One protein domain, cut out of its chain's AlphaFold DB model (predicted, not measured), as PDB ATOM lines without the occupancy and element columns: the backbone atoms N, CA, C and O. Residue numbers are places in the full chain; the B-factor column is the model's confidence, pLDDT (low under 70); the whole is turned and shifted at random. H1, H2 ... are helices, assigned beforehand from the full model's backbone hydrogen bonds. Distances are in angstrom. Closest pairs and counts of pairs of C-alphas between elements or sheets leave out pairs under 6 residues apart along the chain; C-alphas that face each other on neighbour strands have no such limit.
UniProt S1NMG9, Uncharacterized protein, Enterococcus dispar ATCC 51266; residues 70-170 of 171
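Overview. This is residues 70 to 170 of the 171 residues of an uncharacterized protein of Enterococcus dispar ATCC 51266 (UniProt S1NMG9). What shape meets the eye first? One long helix, H4, makes the longest axis; H2 crosses it, H3 folds back on its first part, and H1 is near it on that same side. After a free loop, H5 returns to H4 with its first residues and its far end sticks out on the other side, residues 163 to 170 standing free. How is it made up? The printed part has 101 residues with five named helices, H1 to H5 in order, and no named strand; the class is all helix, the packing mostly crossed, and the whole is only just compact, close to loose, with a radius of gyration of the C-alphas of 15.1 A and elongated spans of 47 by 30 by 21 A.

Arrangement. What does the first helix meet? H1, residues 70 to 80, and H2, residues 88 to 100, only just touch, with 3 pairs of C-alphas within 8 A, the closest being Tyr 70 and Asp 95 at 6.3 A. H1 is close to but not clearly touching H3, residues 103 to 114, the closest C-alphas being Gln 72 and Leu 110 at 6.7 A. Which helix is the hub? H4, residues 118 to 144, touches three others and is near H1. H2 touches it, closest C-alphas Ile 94 and Ile 135 at 6.3 A, at a steep tilt of 67 degrees, only just short of about perpendicular; H3 touches it with closest C-alphas Leu 109 and Ala 124 at 5.0 A, at a steep tilt of 46 degrees, opposite ways. Where does the last helix stand? H5, residues 156 to 168, only just touches H4, with 3 pairs of C-alphas within 8 A, the closest being Tyr 138 and Leu 156 at 6.8 A, about perpendicular at 87 degrees. It is apart from H1 and H3, and only just apart from H2 at 8.4 A. Are the helix backbones complete? Every O i to N i+4 pair is within hydrogen-bond range in H1, H2, H3 and H5, and 21 of 23 are in H4.

Along the chain. Where does the printed part begin? H1 starts at C-alpha 70, (-19.700, 25.883, -86.227), and spans 15.3 A; H2 spans 18.3 A and H3 16.8 A. Where do the last two helices run? H4 spans 38.5 A, from C-alpha 118 at (-3.918, 19.009, -100.254). H5 spans 18.7 A and ends at C-alpha 168, (-35.368, 32.838, -118.172).

Size, cuts and confidence. How large is it? The two farthest C-alphas, Asn 117 and Lys 149, are 48.4 A apart. Is it unbroken? The printed part has no cut, and the link from H4 to H5, 11 residues, is long. Where is confidence low? Residues 115 to 120, 144 to 153 and 165 to 170 are under 70; the mean pLDDT of the printed part is 81.7.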
ATOM      1  N   TYR A  70     -19.854  24.429 -86.350       91.00
ATOM      2  CA  TYR A  70     -19.700  25.883 -86.227       91.00
ATOM      3  C   TYR A  70     -18.240  26.327 -86.063       91.00
ATOM      4  O   TYR A  70     -17.786  27.233 -86.755       91.00
ATOM      5  N   ASP A  71     -17.468  25.639 -85.219       90.56
ATOM      6  CA  ASP A  71     -16.054  25.974 -85.002       90.56
ATOM      7  C   ASP A  71     -15.225  25.788 -86.286       90.56
ATOM      8  O   ASP A  71     -14.341  26.588 -86.589       90.56
ATOM      9  N   GLN A  72     -15.549  24.768 -87.091       90.19
ATOM     10  CA  GLN A  72     -14.884  24.518 -88.374       90.19
ATOM     11  C   GLN A  72     -15.264  25.570 -89.418       90.19
ATOM     12  O   GLN A  72     -14.408  25.998 -90.192       90.19
ATOM     13  N   LEU A  73     -16.524  26.016 -89.420       93.44
ATOM     14  CA  LEU A  73     -16.971  27.133 -90.249       93.44
ATOM     15  C   LEU A  73     -16.214  28.416 -89.884       93.44
ATOM     16  O   LEU A  73     -15.707  29.093 -90.773       93.44
ATOM     17  N   VAL A  74     -16.084  28.734 -88.593       93.25
ATOM     18  CA  VAL A  74     -15.333  29.914 -88.132       93.25
ATOM     19  C   VAL A  74     -13.865  29.828 -88.551       93.25
ATOM     20  O   VAL A  74     -13.319  30.799 -89.080       93.25
ATOM     21  N   ASP A  75     -13.231  28.666 -88.384       91.00
ATOM     22  CA  ASP A  75     -11.852  28.439 -88.826       91.00
ATOM     23  C   ASP A  75     -11.689  28.574 -90.346       91.00
ATOM     24  O   ASP A  75     -10.671  29.095 -90.814       91.00
ATOM     25  N   PHE A  76     -12.678  28.130 -91.124       91.56
ATOM     26  CA  PHE A  76     -12.704  28.304 -92.573       91.56
ATOM     27  C   PHE A  76     -12.827  29.782 -92.957       91.56
ATOM     28  O   PHE A  76     -11.980  30.302 -93.689       91.56
ATOM     29  N   LEU A  77     -13.825  30.485 -92.415       92.81
ATOM     30  CA  LEU A  77     -14.055  31.908 -92.673       92.81
ATOM     31  C   LEU A  77     -12.833  32.743 -92.284       92.81
ATOM     32  O   LEU A  77     -12.423  33.622 -93.032       92.81
ATOM     33  N   LYS A  78     -12.158  32.409 -91.182       91.62
ATOM     34  CA  LYS A  78     -10.924  33.088 -90.767       91.62
ATOM     35  C   LYS A  78      -9.816  33.025 -91.817       91.62
ATOM     36  O   LYS A  78      -9.024  33.958 -91.917       91.62
ATOM     37  N   ARG A  79      -9.727  31.922 -92.562       88.94
ATOM     38  CA  ARG A  79      -8.670  31.693 -93.556       88.94
ATOM     39  C   ARG A  79      -9.002  32.276 -94.922       88.94
ATOM     40  O   ARG A  79      -8.088  32.743 -95.592       88.94
ATOM     41  N   TYR A  80     -10.268  32.221 -95.329       88.50
ATOM     42  CA  TYR A  80     -10.661  32.510 -96.712       88.50
ATOM     43  C   TYR A  80     -11.594  33.716 -96.864       88.50
ATOM     44  O   TYR A  80     -11.645  34.292 -97.945       88.50
ATOM     45  N   GLN A  81     -12.313  34.118 -95.810       87.75
ATOM     46  CA  GLN A  81     -13.313  35.193 -95.836       87.75
ATOM     47  C   GLN A  81     -13.350  35.956 -94.498       87.75
ATOM     48  O   GLN A  81     -14.368  36.007 -93.805       87.75
ATOM     49  N   SER A  82     -12.219  36.537 -94.094       89.62
ATOM     50  CA  SER A  82     -12.077  37.162 -92.770       89.62
ATOM     51  C   SER A  82     -12.997  38.365 -92.540       89.62
ATOM     52  O   SER A  82     -13.261  38.719 -91.396       89.62
ATOM     53  N   GLU A  83     -13.478  39.002 -93.608       90.31
ATOM     54  CA  GLU A  83     -14.427  40.118 -93.530       90.31
ATOM     55  C   GLU A  83     -15.798  39.656 -93.021       90.31
ATOM     56  O   GLU A  83     -16.390  40.319 -92.173       90.31
ATOM     57  N   THR A  84     -16.253  38.467 -93.432       89.50
ATOM     58  CA  THR A  84     -17.518  37.857 -92.987       89.50
ATOM     59  C   THR A  84     -17.558  37.668 -91.468       89.50
ATOM     60  O   THR A  84     -18.614  37.798 -90.856       89.50
ATOM     61  N   LEU A  85     -16.402  37.438 -90.829       90.19
ATOM     62  CA  LEU A  85     -16.294  37.299 -89.371       90.19
ATOM     63  C   LEU A  85     -16.580  38.587 -88.594       90.19
ATOM     64  O   LEU A  85     -16.776  38.523 -87.387       90.19
ATOM     65  N   GLN A  86     -16.590  39.752 -89.245       91.00
ATOM     66  CA  GLN A  86     -16.922  41.010 -88.572       91.00
ATOM     67  C   GLN A  86     -18.422  41.117 -88.260       91.00
ATOM     68  O   GLN A  86     -18.818  41.951 -87.447       91.00
ATOM     69  N   ASN A  87     -19.253  40.275 -88.883       91.81
ATOM     70  CA  ASN A  87     -20.692  40.238 -88.681       91.81
ATOM     71  C   ASN A  87     -21.122  38.889 -88.076       91.81
ATOM     72  O   ASN A  87     -21.436  37.935 -88.787       91.81
ATOM     73  N   ASP A  88     -21.184  38.826 -86.743       90.69
ATOM     74  CA  ASP A  88     -21.592  37.630 -85.988       90.69
ATOM     75  C   ASP A  88     -22.995  37.114 -86.362       90.69
ATOM     76  O   ASP A  88     -23.252  35.908 -86.299       90.69
ATOM     77  N   GLU A  89     -23.908  38.013 -86.752       91.50
ATOM     78  CA  GLU A  89     -25.249  37.642 -87.213       91.50
ATOM     79  C   GLU A  89     -25.169  36.899 -88.546       91.50
ATOM     80  O   GLU A  89     -25.765  35.832 -88.680       91.50
ATOM     81  N   LEU A  90     -24.390  37.418 -89.497       92.94
ATOM     82  CA  LEU A  90     -24.164  36.778 -90.790       92.94
ATOM     83  C   LEU A  90     -23.480  35.416 -90.627       92.94
ATOM     84  O   LEU A  90     -23.900  34.444 -91.248       92.94
ATOM     85  N   VAL A  91     -22.481  35.303 -89.748       94.56
ATOM     86  CA  VAL A  91     -21.833  34.011 -89.459       94.56
ATOM     87  C   VAL A  91     -22.841  33.006 -88.892       94.56
ATOM     88  O   VAL A  91     -22.852  31.843 -89.297       94.56
ATOM     89  N   PHE A  92     -23.711  33.437 -87.974       93.94
ATOM     90  CA  PHE A  92     -24.777  32.586 -87.441       93.94
ATOM     91  C   PHE A  92     -25.816  32.217 -88.508       93.94
ATOM     92  O   PHE A  92     -26.297  31.085 -88.535       93.94
ATOM     93  N   PHE A  93     -26.144  33.149 -89.400       93.25
ATOM     94  CA  PHE A  93     -27.043  32.909 -90.520       93.25
ATOM     95  C   PHE A  93     -26.469  31.857 -91.473       93.25
ATOM     96  O   PHE A  93     -27.169  30.910 -91.823       93.25
ATOM     97  N   ILE A  94     -25.183  31.961 -91.818       94.88
ATOM     98  CA  ILE A  94     -24.469  30.969 -92.629       94.88
ATOM     99  C   ILE A  94     -24.511  29.595 -91.962       94.88
ATOM    100  O   ILE A  94     -24.904  28.625 -92.603       94.88
ATOM    101  N   ASP A  95     -24.172  29.502 -90.674       95.44
ATOM    102  CA  ASP A  95     -24.230  28.239 -89.926       95.44
ATOM    103  C   ASP A  95     -25.623  27.597 -89.972       95.44
ATOM    104  O   ASP A  95     -25.759  26.397 -90.222       95.44
ATOM    105  N   TYR A  96     -26.666  28.408 -89.782       93.62
ATOM    106  CA  TYR A  96     -28.045  27.945 -89.849       93.62
ATOM    107  C   TYR A  96     -28.392  27.403 -91.243       93.62
ATOM    108  O   TYR A  96     -28.912  26.293 -91.360       93.62
ATOM    109  N   GLN A  97     -28.070  28.146 -92.303       93.56
ATOM    110  CA  GLN A  97     -28.341  27.730 -93.681       93.56
ATOM    111  C   GLN A  97     -27.588  26.447 -94.045       93.56
ATOM    112  O   GLN A  97     -28.180  25.512 -94.587       93.56
ATOM    113  N   LEU A  98     -26.308  26.346 -93.672       93.69
ATOM    114  CA  LEU A  98     -25.511  25.140 -93.891       93.69
ATOM    115  C   LEU A  98     -26.120  23.928 -93.184       93.69
ATOM    116  O   LEU A  98     -26.219  22.861 -93.778       93.69
ATOM    117  N   LYS A  99     -26.594  24.099 -91.947       91.62
ATOM    118  CA  LYS A  99     -27.227  23.031 -91.170       91.62
ATOM    119  C   LYS A  99     -28.589  22.596 -91.715       91.62
ATOM    120  O   LYS A  99     -28.927  21.429 -91.575       91.62
ATOM    121  N   HIS A 100     -29.387  23.509 -92.264       88.94
ATOM    122  CA  HIS A 100     -30.788  23.227 -92.598       88.94
ATOM    123  C   HIS A 100     -31.050  22.990 -94.090       88.94
ATOM    124  O   HIS A 100     -31.925  22.195 -94.420       88.94
ATOM    125  N   TYR A 101     -30.284  23.624 -94.979       88.25
ATOM    126  CA  TYR A 101     -30.462  23.517 -96.433       88.25
ATOM    127  C   TYR A 101     -29.340  22.736 -97.116       88.25
ATOM    128  O   TYR A 101     -29.573  22.105 -98.145       88.25
ATOM    129  N   PHE A 102     -28.145  22.718 -96.522       89.12
ATOM    130  CA  PHE A 102     -26.969  22.045 -97.078       89.12
ATOM    131  C   PHE A 102     -26.377  21.020 -96.111       89.12
ATOM    132  O   PHE A 102     -25.174  20.779 -96.150       89.12
ATOM    133  N   GLU A 103     -27.178  20.427 -95.217       88.06
ATOM    134  CA  GLU A 103     -26.670  19.667 -94.062       88.06
ATOM    135  C   GLU A 103     -25.615  18.632 -94.468       88.06
ATOM    136  O   GLU A 103     -24.481  18.647 -93.989       88.06
ATOM    137  N   ARG A 104     -25.973  17.766 -95.418       89.12
ATOM    138  CA  ARG A 104     -25.097  16.699 -95.897       89.12
ATOM    139  C   ARG A 104     -23.882  17.242 -96.646       89.12
ATOM    140  O   ARG A 104     -22.763  16.815 -96.381       89.12
ATOM    141  N   GLU A 105     -24.101  18.161 -97.578       88.75
ATOM    142  CA  GLU A 105     -23.046  18.700 -98.438       88.75
ATOM    143  C   GLU A 105     -22.024  19.509 -97.632       88.75
ATOM    144  O   GLU A 105     -20.826  19.245 -97.700       88.75
ATOM    145  N   SER A 106     -22.494  20.424 -96.785       88.06
ATOM    146  CA  SER A 106     -21.651  21.221 -95.895       88.06
ATOM    147  C   SER A 106     -20.876  20.351 -94.905       88.06
ATOM    148  O   SER A 106     -19.691  20.599 -94.679       88.06
ATOM    149  N   HIS A 107     -21.491  19.293 -94.365       89.44
ATOM    150  CA  HIS A 107     -20.809  18.346 -93.486       89.44
ATOM    151  C   HIS A 107     -19.693  17.592 -94.216       89.44
ATOM    152  O   HIS A 107     -18.583  17.494 -93.696       89.44
ATOM    153  N   GLU A 108     -19.953  17.086 -95.425       88.94
ATOM    154  CA  GLU A 108     -18.941  16.401 -96.234       88.94
ATOM    155  C   GLU A 108     -17.782  17.340 -96.614       88.94
ATOM    156  O   GLU A 108     -16.618  16.940 -96.530       88.94
ATOM    157  N   LEU A 109     -18.074  18.590 -96.990       89.19
ATOM    158  CA  LEU A 109     -17.065  19.591 -97.351       89.19
ATOM    159  C   LEU A 109     -16.206  19.990 -96.143       89.19
ATOM    160  O   LEU A 109     -14.979  19.929 -96.221       89.19
ATOM    161  N   LEU A 110     -16.824  20.321 -95.005       88.38
ATOM    162  CA  LEU A 110     -16.113  20.686 -93.772       88.38
ATOM    163  C   LEU A 110     -15.285  19.514 -93.218       88.38
ATOM    164  O   LEU A 110     -14.144  19.705 -92.793       88.38
ATOM    165  N   ALA A 111     -15.794  18.280 -93.309       85.69
ATOM    166  CA  ALA A 111     -15.049  17.088 -92.910       85.69
ATOM    167  C   ALA A 111     -13.806  16.848 -93.782       85.69
ATOM    168  O   ALA A 111     -12.766  16.433 -93.264       85.69
ATOM    169  N   ARG A 112     -13.881  17.121 -95.093       84.31
ATOM    170  CA  ARG A 112     -12.728  16.997 -95.999       84.31
ATOM    171  C   ARG A 112     -11.622  17.983 -95.640       84.31
ATOM    172  O   ARG A 112     -10.486  17.550 -95.519       84.31
ATOM    173  N   LEU A 113     -11.966  19.232 -95.316       81.25
ATOM    174  CA  LEU A 113     -11.007  20.270 -94.897       81.25
ATOM    175  C   LEU A 113     -10.232  19.929 -93.610       81.25
ATOM    176  O   LEU A 113      -9.192  20.522 -93.317       81.25
ATOM    177  N   LYS A 114     -10.733  18.980 -92.811       74.62
ATOM    178  CA  LYS A 114     -10.061  18.479 -91.605       74.62
ATOM    179  C   LYS A 114      -8.962  17.460 -91.927       74.62
ATOM    180  O   LYS A 114      -7.975  17.353 -91.190       74.62
ATOM    181  N   ASN A 115      -9.125  16.704 -93.009       66.44
ATOM    182  CA  ASN A 115      -8.184  15.688 -93.453       66.44
ATOM    183  C   ASN A 115      -7.174  16.365 -94.373       66.44
ATOM    184  O   ASN A 115      -7.500  16.582 -95.523       66.44
ATOM    185  N   LYS A 116      -5.978  16.690 -93.857       61.34
ATOM    186  CA  LYS A 116      -4.857  17.440 -94.479       61.34
ATOM    187  C   LYS A 116      -4.338  16.898 -95.841       61.34
ATOM    188  O   LYS A 116      -3.128  16.756 -96.023       61.34
ATOM    189  N   ASN A 117      -5.215  16.544 -96.773       62.12
ATOM    190  CA  ASN A 117      -4.924  16.042 -98.103       62.12
ATOM    191  C   ASN A 117      -5.123  17.173 -99.113       62.12
ATOM    192  O   ASN A 117      -6.236  17.550 -99.467       62.12
ATOM    193  N   THR A 118      -4.008  17.689 -99.617       59.91
ATOM    194  CA  THR A 118      -3.918  19.009-100.254       59.91
ATOM    195  C   THR A 118      -4.740  19.154-101.542       59.91
ATOM    196  O   THR A 118      -5.088  20.269-101.916       59.91
ATOM    197  N   ALA A 119      -5.056  18.053-102.237       58.03
ATOM    198  CA  ALA A 119      -5.852  18.075-103.470       58.03
ATOM    199  C   ALA A 119      -7.372  17.987-103.221       58.03
ATOM    200  O   ALA A 119      -8.146  18.617-103.945       58.03
ATOM    201  N   ASP A 120      -7.795  17.246-102.192       59.72
ATOM    202  CA  ASP A 120      -9.203  17.172-101.774       59.72
ATOM    203  C   ASP A 120      -9.647  18.484-101.105       59.72
ATOM    204  O   ASP A 120     -10.805  18.891-101.240       59.72
ATOM    205  N   ASP A 121      -8.698  19.190-100.483       75.12
ATOM    206  CA  ASP A 121      -8.903  20.490 -99.849       75.12
ATOM    207  C   ASP A 121      -9.335  21.567-100.853       75.12
ATOM    208  O   ASP A 121     -10.255  22.324-100.570       75.12
ATOM    209  N   VAL A 122      -8.749  21.628-102.058       84.06
ATOM    210  CA  VAL A 122      -9.061  22.701-103.028       84.06
ATOM    211  C   VAL A 122     -10.512  22.635-103.503       84.06
ATOM    212  O   VAL A 122     -11.199  23.654-103.529       84.06
ATOM    213  N   LYS A 123     -11.008  21.440-103.845       85.19
ATOM    214  CA  LYS A 123     -12.410  21.271-104.256       85.19
ATOM    215  C   LYS A 123     -13.368  21.568-103.109       85.19
ATOM    216  O   LYS A 123     -14.401  22.188-103.338       85.19
ATOM    217  N   ALA A 124     -13.014  21.152-101.892       86.56
ATOM    218  CA  ALA A 124     -13.815  21.437-100.712       86.56
ATOM    219  C   ALA A 124     -13.868  22.944-100.406       86.56
ATOM    220  O   ALA A 124     -14.940  23.467-100.114       86.56
ATOM    221  N   ILE A 125     -12.742  23.652-100.546       89.81
ATOM    222  CA  ILE A 125     -12.661  25.111-100.395       89.81
ATOM    223  C   ILE A 125     -13.543  25.809-101.431       89.81
ATOM    224  O   ILE A 125     -14.299  26.705-101.068       89.81
ATOM    225  N   ILE A 126     -13.450  25.419-102.708       90.50
ATOM    226  CA  ILE A 126     -14.245  26.031-103.784       90.50
ATOM    227  C   ILE A 126     -15.738  25.813-103.527       90.50
ATOM    228  O   ILE A 126     -16.471  26.793-103.452       90.50
ATOM    229  N   GLY A 127     -16.166  24.566-103.302       90.75
ATOM    230  CA  GLY A 127     -17.581  24.262-103.068       90.75
ATOM    231  C   GLY A 127     -18.139  24.978-101.837       90.75
ATOM    232  O   GLY A 127     -19.226  25.545-101.882       90.75
ATOM    233  N   LEU A 128     -17.369  25.040-100.745       91.81
ATOM    234  CA  LEU A 128     -17.811  25.747 -99.546       91.81
ATOM    235  C   LEU A 128     -17.872  27.269 -99.760       91.81
ATOM    236  O   LEU A 128     -18.797  27.911 -99.270       91.81
ATOM    237  N   ASN A 129     -16.939  27.850-100.523       93.44
ATOM    238  CA  ASN A 129     -16.994  29.265-100.900       93.44
ATOM    239  C   ASN A 129     -18.202  29.586-101.788       93.44
ATOM    240  O   ASN A 129     -18.808  30.636-101.598       93.44
ATOM    241  N   GLU A 130     -18.554  28.710-102.730       93.06
ATOM    242  CA  GLU A 130     -19.730  28.881-103.592       93.06
ATOM    243  C   GLU A 130     -21.022  28.887-102.768       93.06
ATOM    244  O   GLU A 130     -21.804  29.833-102.865       93.06
ATOM    245  N   ILE A 131     -21.200  27.894-101.889       92.88
ATOM    246  CA  ILE A 131     -22.375  27.800-101.009       92.88
ATOM    247  C   ILE A 131     -22.455  29.014-100.075       92.88
ATOM    248  O   ILE A 131     -23.510  29.632 -99.940       92.88
ATOM    249  N   ILE A 132     -21.343  29.393 -99.437       93.88
ATOM    250  CA  ILE A 132     -21.314  30.561 -98.547       93.88
ATOM    251  C   ILE A 132     -21.602  31.848 -99.327       93.88
ATOM    252  O   ILE A 132     -22.356  32.689 -98.845       93.88
ATOM    253  N   GLY A 133     -21.056  31.999-100.536       93.06
ATOM    254  CA  GLY A 133     -21.322  33.149-101.399       93.06
ATOM    255  C   GLY A 133     -22.801  33.271-101.766       93.06
ATOM    256  O   GLY A 133     -23.356  34.368-101.720       93.06
ATOM    257  N   GLU A 134     -23.460  32.150-102.056       92.50
ATOM    258  CA  GLU A 134     -24.904  32.114-102.285       92.50
ATOM    259  C   GLU A 134     -25.692  32.542-101.041       92.50
ATOM    260  O   GLU A 134     -26.596  33.375-101.135       92.50
ATOM    261  N   ILE A 135     -25.322  32.023 -99.868       93.12
ATOM    262  CA  ILE A 135     -25.972  32.375 -98.602       93.12
ATOM    263  C   ILE A 135     -25.793  33.866 -98.283       93.12
ATOM    264  O   ILE A 135     -26.743  34.510 -97.840       93.12
ATOM    265  N   ILE A 136     -24.609  34.433 -98.526       92.81
ATOM    266  CA  ILE A 136     -24.348  35.868 -98.335       92.81
ATOM    267  C   ILE A 136     -25.201  36.698 -99.300       92.81
ATOM    268  O   ILE A 136     -25.805  37.684 -98.885       92.81
ATOM    269  N   ALA A 137     -25.295  36.299-100.571       90.19
ATOM    270  CA  ALA A 137     -26.139  36.991-101.542       90.19
ATOM    271  C   ALA A 137     -27.618  36.966-101.126       90.19
ATOM    272  O   ALA A 137     -28.293  37.992-101.197       90.19
ATOM    273  N   TYR A 138     -28.098  35.824-100.625       89.50
ATOM    274  CA  TYR A 138     -29.442  35.697-100.065       89.50
ATOM    275  C   TYR A 138     -29.641  36.580 -98.823       89.50
ATOM    276  O   TYR A 138     -30.642  37.286 -98.729       89.50
ATOM    277  N   TYR A 139     -28.682  36.602 -97.895       89.00
ATOM    278  CA  TYR A 139     -28.727  37.468 -96.714       89.00
ATOM    279  C   TYR A 139     -28.801  38.954 -97.096       89.00
ATOM    280  O   TYR A 139     -29.620  39.692 -96.547       89.00
ATOM    281  N   ASN A 140     -27.989  39.387 -98.062       88.00
ATOM    282  CA  ASN A 140     -27.997  40.763 -98.564       88.00
ATOM    283  C   ASN A 140     -29.329  41.096 -99.252       88.00
ATOM    284  O   ASN A 140     -29.920  42.135 -98.978       88.00
ATOM    285  N   TYR A 141     -29.865  40.173-100.060       84.38
ATOM    286  CA  TYR A 141     -31.187  40.322-100.674       84.38
ATOM    287  C   TYR A 141     -32.289  40.543 -99.626       84.38
ATOM    288  O   TYR A 141     -33.137  41.412 -99.789       84.38
ATOM    289  N   LEU A 142     -32.248  39.798 -98.520       82.62
ATOM    290  CA  LEU A 142     -33.210  39.932 -97.425       82.62
ATOM    291  C   LEU A 142     -33.051  41.222 -96.609       82.62
ATOM    292  O   LEU A 142     -34.011  41.651 -95.972       82.62
ATOM    293  N   SER A 143     -31.852  41.808 -96.578       74.50
ATOM    294  CA  SER A 143     -31.547  42.991 -95.764       74.50
ATOM    295  C   SER A 143     -31.720  44.314 -96.517       74.50
ATOM    296  O   SER A 143     -32.065  45.313 -95.883       74.50
ATOM    297  N   ASP A 144     -31.561  44.319 -97.842       69.25
ATOM    298  CA  ASP A 144     -31.777  45.500 -98.690       69.25
ATOM    299  C   ASP A 144     -33.269  45.770 -98.974       69.25
ATOM    300  O   ASP A 144     -33.677  46.918 -99.173       69.25
ATOM    301  N   ASP A 145     -34.111  44.735 -98.966       59.97
ATOM    302  CA  ASP A 145     -35.507  44.810 -99.411       59.97
ATOM    303  C   ASP A 145     -36.449  45.178 -98.235       59.97
ATOM    304  O   ASP A 145     -37.254  44.380 -97.747       59.97
ATOM    305  N   GLN A 146     -36.344  46.428 -97.748       51.81
ATOM    306  CA  GLN A 146     -37.214  46.991 -96.689       51.81
ATOM    307  C   GLN A 146     -38.713  47.021 -97.060       51.81
ATOM    308  O   GLN A 146     -39.555  47.238 -96.189       51.81
ATOM    309  N   GLU A 147     -39.061  46.789 -98.331       50.09
ATOM    310  CA  GLU A 147     -40.432  46.780 -98.861       50.09
ATOM    311  C   GLU A 147     -40.990  45.375 -99.141       50.09
ATOM    312  O   GLU A 147     -41.979  45.237 -99.869       50.09
ATOM    313  N   LEU A 148     -40.419  44.319 -98.553       54.09
ATOM    314  CA  LEU A 148     -41.037  42.992 -98.567       54.09
ATOM    315  C   LEU A 148     -42.355  43.014 -97.779       54.09
ATOM    316  O   LEU A 148     -42.415  42.708 -96.590       54.09
ATOM    317  N   LYS A 149     -43.421  43.429 -98.472       46.81
ATOM    318  CA  LYS A 149     -44.811  43.475 -98.014       46.81
ATOM    319  C   LYS A 149     -45.242  42.090 -97.531       46.81
ATOM    320  O   LYS A 149     -45.597  41.234 -98.330       46.81
ATOM    321  N   GLU A 150     -45.146  41.925 -96.219       49.88
ATOM    322  CA  GLU A 150     -45.749  41.011 -95.233       49.88
ATOM    323  C   GLU A 150     -46.393  39.645 -95.576       49.88
ATOM    324  O   GLU A 150     -46.617  38.903 -94.626       49.88
ATOM    325  N   ASP A 151     -46.604  39.200 -96.818       50.97
ATOM    326  CA  ASP A 151     -47.388  37.969 -97.075       50.97
ATOM    327  C   ASP A 151     -46.673  36.839 -97.835       50.97
ATOM    328  O   ASP A 151     -47.250  35.766 -98.017       50.97
ATOM    329  N   ILE A 152     -45.412  37.010 -98.250       59.03
ATOM    330  CA  ILE A 152     -44.661  35.942 -98.933       59.03
ATOM    331  C   ILE A 152     -43.562  35.410 -98.011       59.03
ATOM    332  O   ILE A 152     -42.670  36.138 -97.576       59.03
ATOM    333  N   GLU A 153     -43.623  34.112 -97.707       65.69
ATOM    334  CA  GLU A 153     -42.547  33.400 -97.023       65.69
ATOM    335  C   GLU A 153     -41.346  33.268 -97.967       65.69
ATOM    336  O   GLU A 153     -41.283  32.382 -98.817       65.69
ATOM    337  N   ILE A 154     -40.395  34.192 -97.833       71.50
ATOM    338  CA  ILE A 154     -39.141  34.144 -98.578       71.50
ATOM    339  C   ILE A 154     -38.214  33.171 -97.867       71.50
ATOM    340  O   ILE A 154     -37.774  33.426 -96.743       71.50
ATOM    341  N   SER A 155     -37.986  32.045 -98.539       80.56
ATOM    342  CA  SER A 155     -36.997  31.038 -98.178       80.56
ATOM    343  C   SER A 155     -35.814  31.068 -99.150       80.56
ATOM    344  O   SER A 155     -35.945  31.581-100.265       80.56
ATOM    345  N   LEU A 156     -34.684  30.454 -98.782       81.56
ATOM    346  CA  LEU A 156     -33.541  30.307 -99.697       81.56
ATOM    347  C   LEU A 156     -33.948  29.628-101.020       81.56
ATOM    348  O   LEU A 156     -33.502  30.028-102.095       81.56
ATOM    349  N   GLN A 157     -34.835  28.632-100.955       81.94
ATOM    350  CA  GLN A 157     -35.347  27.961-102.149       81.94
ATOM    351  C   GLN A 157     -36.173  28.915-103.019       81.94
ATOM    352  O   GLN A 157     -35.956  28.986-104.225       81.94
ATOM    353  N   TRP A 158     -37.056  29.709-102.409       82.19
ATOM    354  CA  TRP A 158     -37.812  30.727-103.138       82.19
ATOM    355  C   TRP A 158     -36.881  31.740-103.820       82.19
ATOM    356  O   TRP A 158     -37.101  32.113-104.972       82.19
ATOM    357  N   TYR A 159     -35.811  32.160-103.138       81.62
ATOM    358  CA  TYR A 159     -34.807  33.063-103.701       81.62
ATOM    359  C   TYR A 159     -34.137  32.463-104.946       81.62
ATOM    360  O   TYR A 159     -34.085  33.136-105.981       81.62
ATOM    361  N   ARG A 160     -33.712  31.193-104.884       83.06
ATOM    362  CA  ARG A 160     -33.160  30.455-106.034       83.06
ATOM    363  C   ARG A 160     -34.120  30.450-107.217       83.06
ATOM    364  O   ARG A 160     -33.747  30.889-108.308       83.06
ATOM    365  N   ASP A 161     -35.365  30.051-106.970       82.50
ATOM    366  CA  ASP A 161     -36.409  29.974-107.992       82.50
ATOM    367  C   ASP A 161     -36.681  31.366-108.603       82.50
ATOM    368  O   ASP A 161     -36.890  31.511-109.809       82.50
ATOM    369  N   SER A 162     -36.629  32.433-107.795       78.06
ATOM    370  CA  SER A 162     -36.840  33.810-108.258       78.06
ATOM    371  C   SER A 162     -35.731  34.306-109.195       78.06
ATOM    372  O   SER A 162     -36.012  35.018-110.165       78.06
ATOM    373  N   ILE A 163     -34.475  33.921-108.942       80.50
ATOM    374  CA  ILE A 163     -33.338  34.263-109.801       80.50
ATOM    375  C   ILE A 163     -33.406  33.479-111.106       80.50
ATOM    376  O   ILE A 163     -33.168  34.049-112.173       80.50
ATOM    377  N   GLU A 164     -33.731  32.191-111.037       76.62
ATOM    378  CA  GLU A 164     -33.839  31.339-112.219       76.62
ATOM    379  C   GLU A 164     -34.946  31.829-113.161       76.62
ATOM    380  O   GLU A 164     -34.700  32.027-114.353       76.62
ATOM    381  N   ASN A 165     -36.114  32.175-112.613       69.94
ATOM    382  CA  ASN A 165     -37.210  32.766-113.379       69.94
ATOM    383  C   ASN A 165     -36.837  34.127-113.997       69.94
ATOM    384  O   ASN A 165     -37.170  34.397-115.151       69.94
ATOM    385  N   ARG A 166     -36.105  34.995-113.279       62.59
ATOM    386  CA  ARG A 166     -35.610  36.262-113.857       62.59
ATOM    387  C   ARG A 166     -34.621  36.032-114.996       62.59
ATOM    388  O   ARG A 166     -34.668  36.770-115.973       62.59
ATOM    389  N   LYS A 167     -33.748  35.028-114.893       65.62
ATOM    390  CA  LYS A 167     -32.806  34.674-115.966       65.62
ATOM    391  C   LYS A 167     -33.531  34.167-117.210       65.62
ATOM    392  O   LYS A 167     -33.165  34.574-118.303       65.62
ATOM    393  N   GLN A 168     -34.564  33.340-117.050       57.97
ATOM    394  CA  GLN A 168     -35.368  32.838-118.172       57.97
ATOM    395  C   GLN A 168     -36.165  33.947-118.874       57.97
ATOM    396  O   GLN A 168     -36.307  33.906-120.086       57.97
ATOM    397  N   ASN A 169     -36.624  34.964-118.139       49.53
ATOM    398  CA  ASN A 169     -37.349  36.109-118.707       49.53
ATOM    399  C   ASN A 169     -36.455  37.132-119.439       49.53
ATOM    400  O   ASN A 169     -36.974  38.069-120.042       49.53
ATOM    401  N   LEU A 170     -35.129  37.000-119.346       50.59
ATOM    402  CA  LEU A 170     -34.148  37.865-120.015       50.59
ATOM    403  C   LEU A 170     -33.554  37.231-121.289       50.59
ATOM    404  O   LEU A 170     -32.711  37.860-121.930       50.59
TER     405      LEU A 170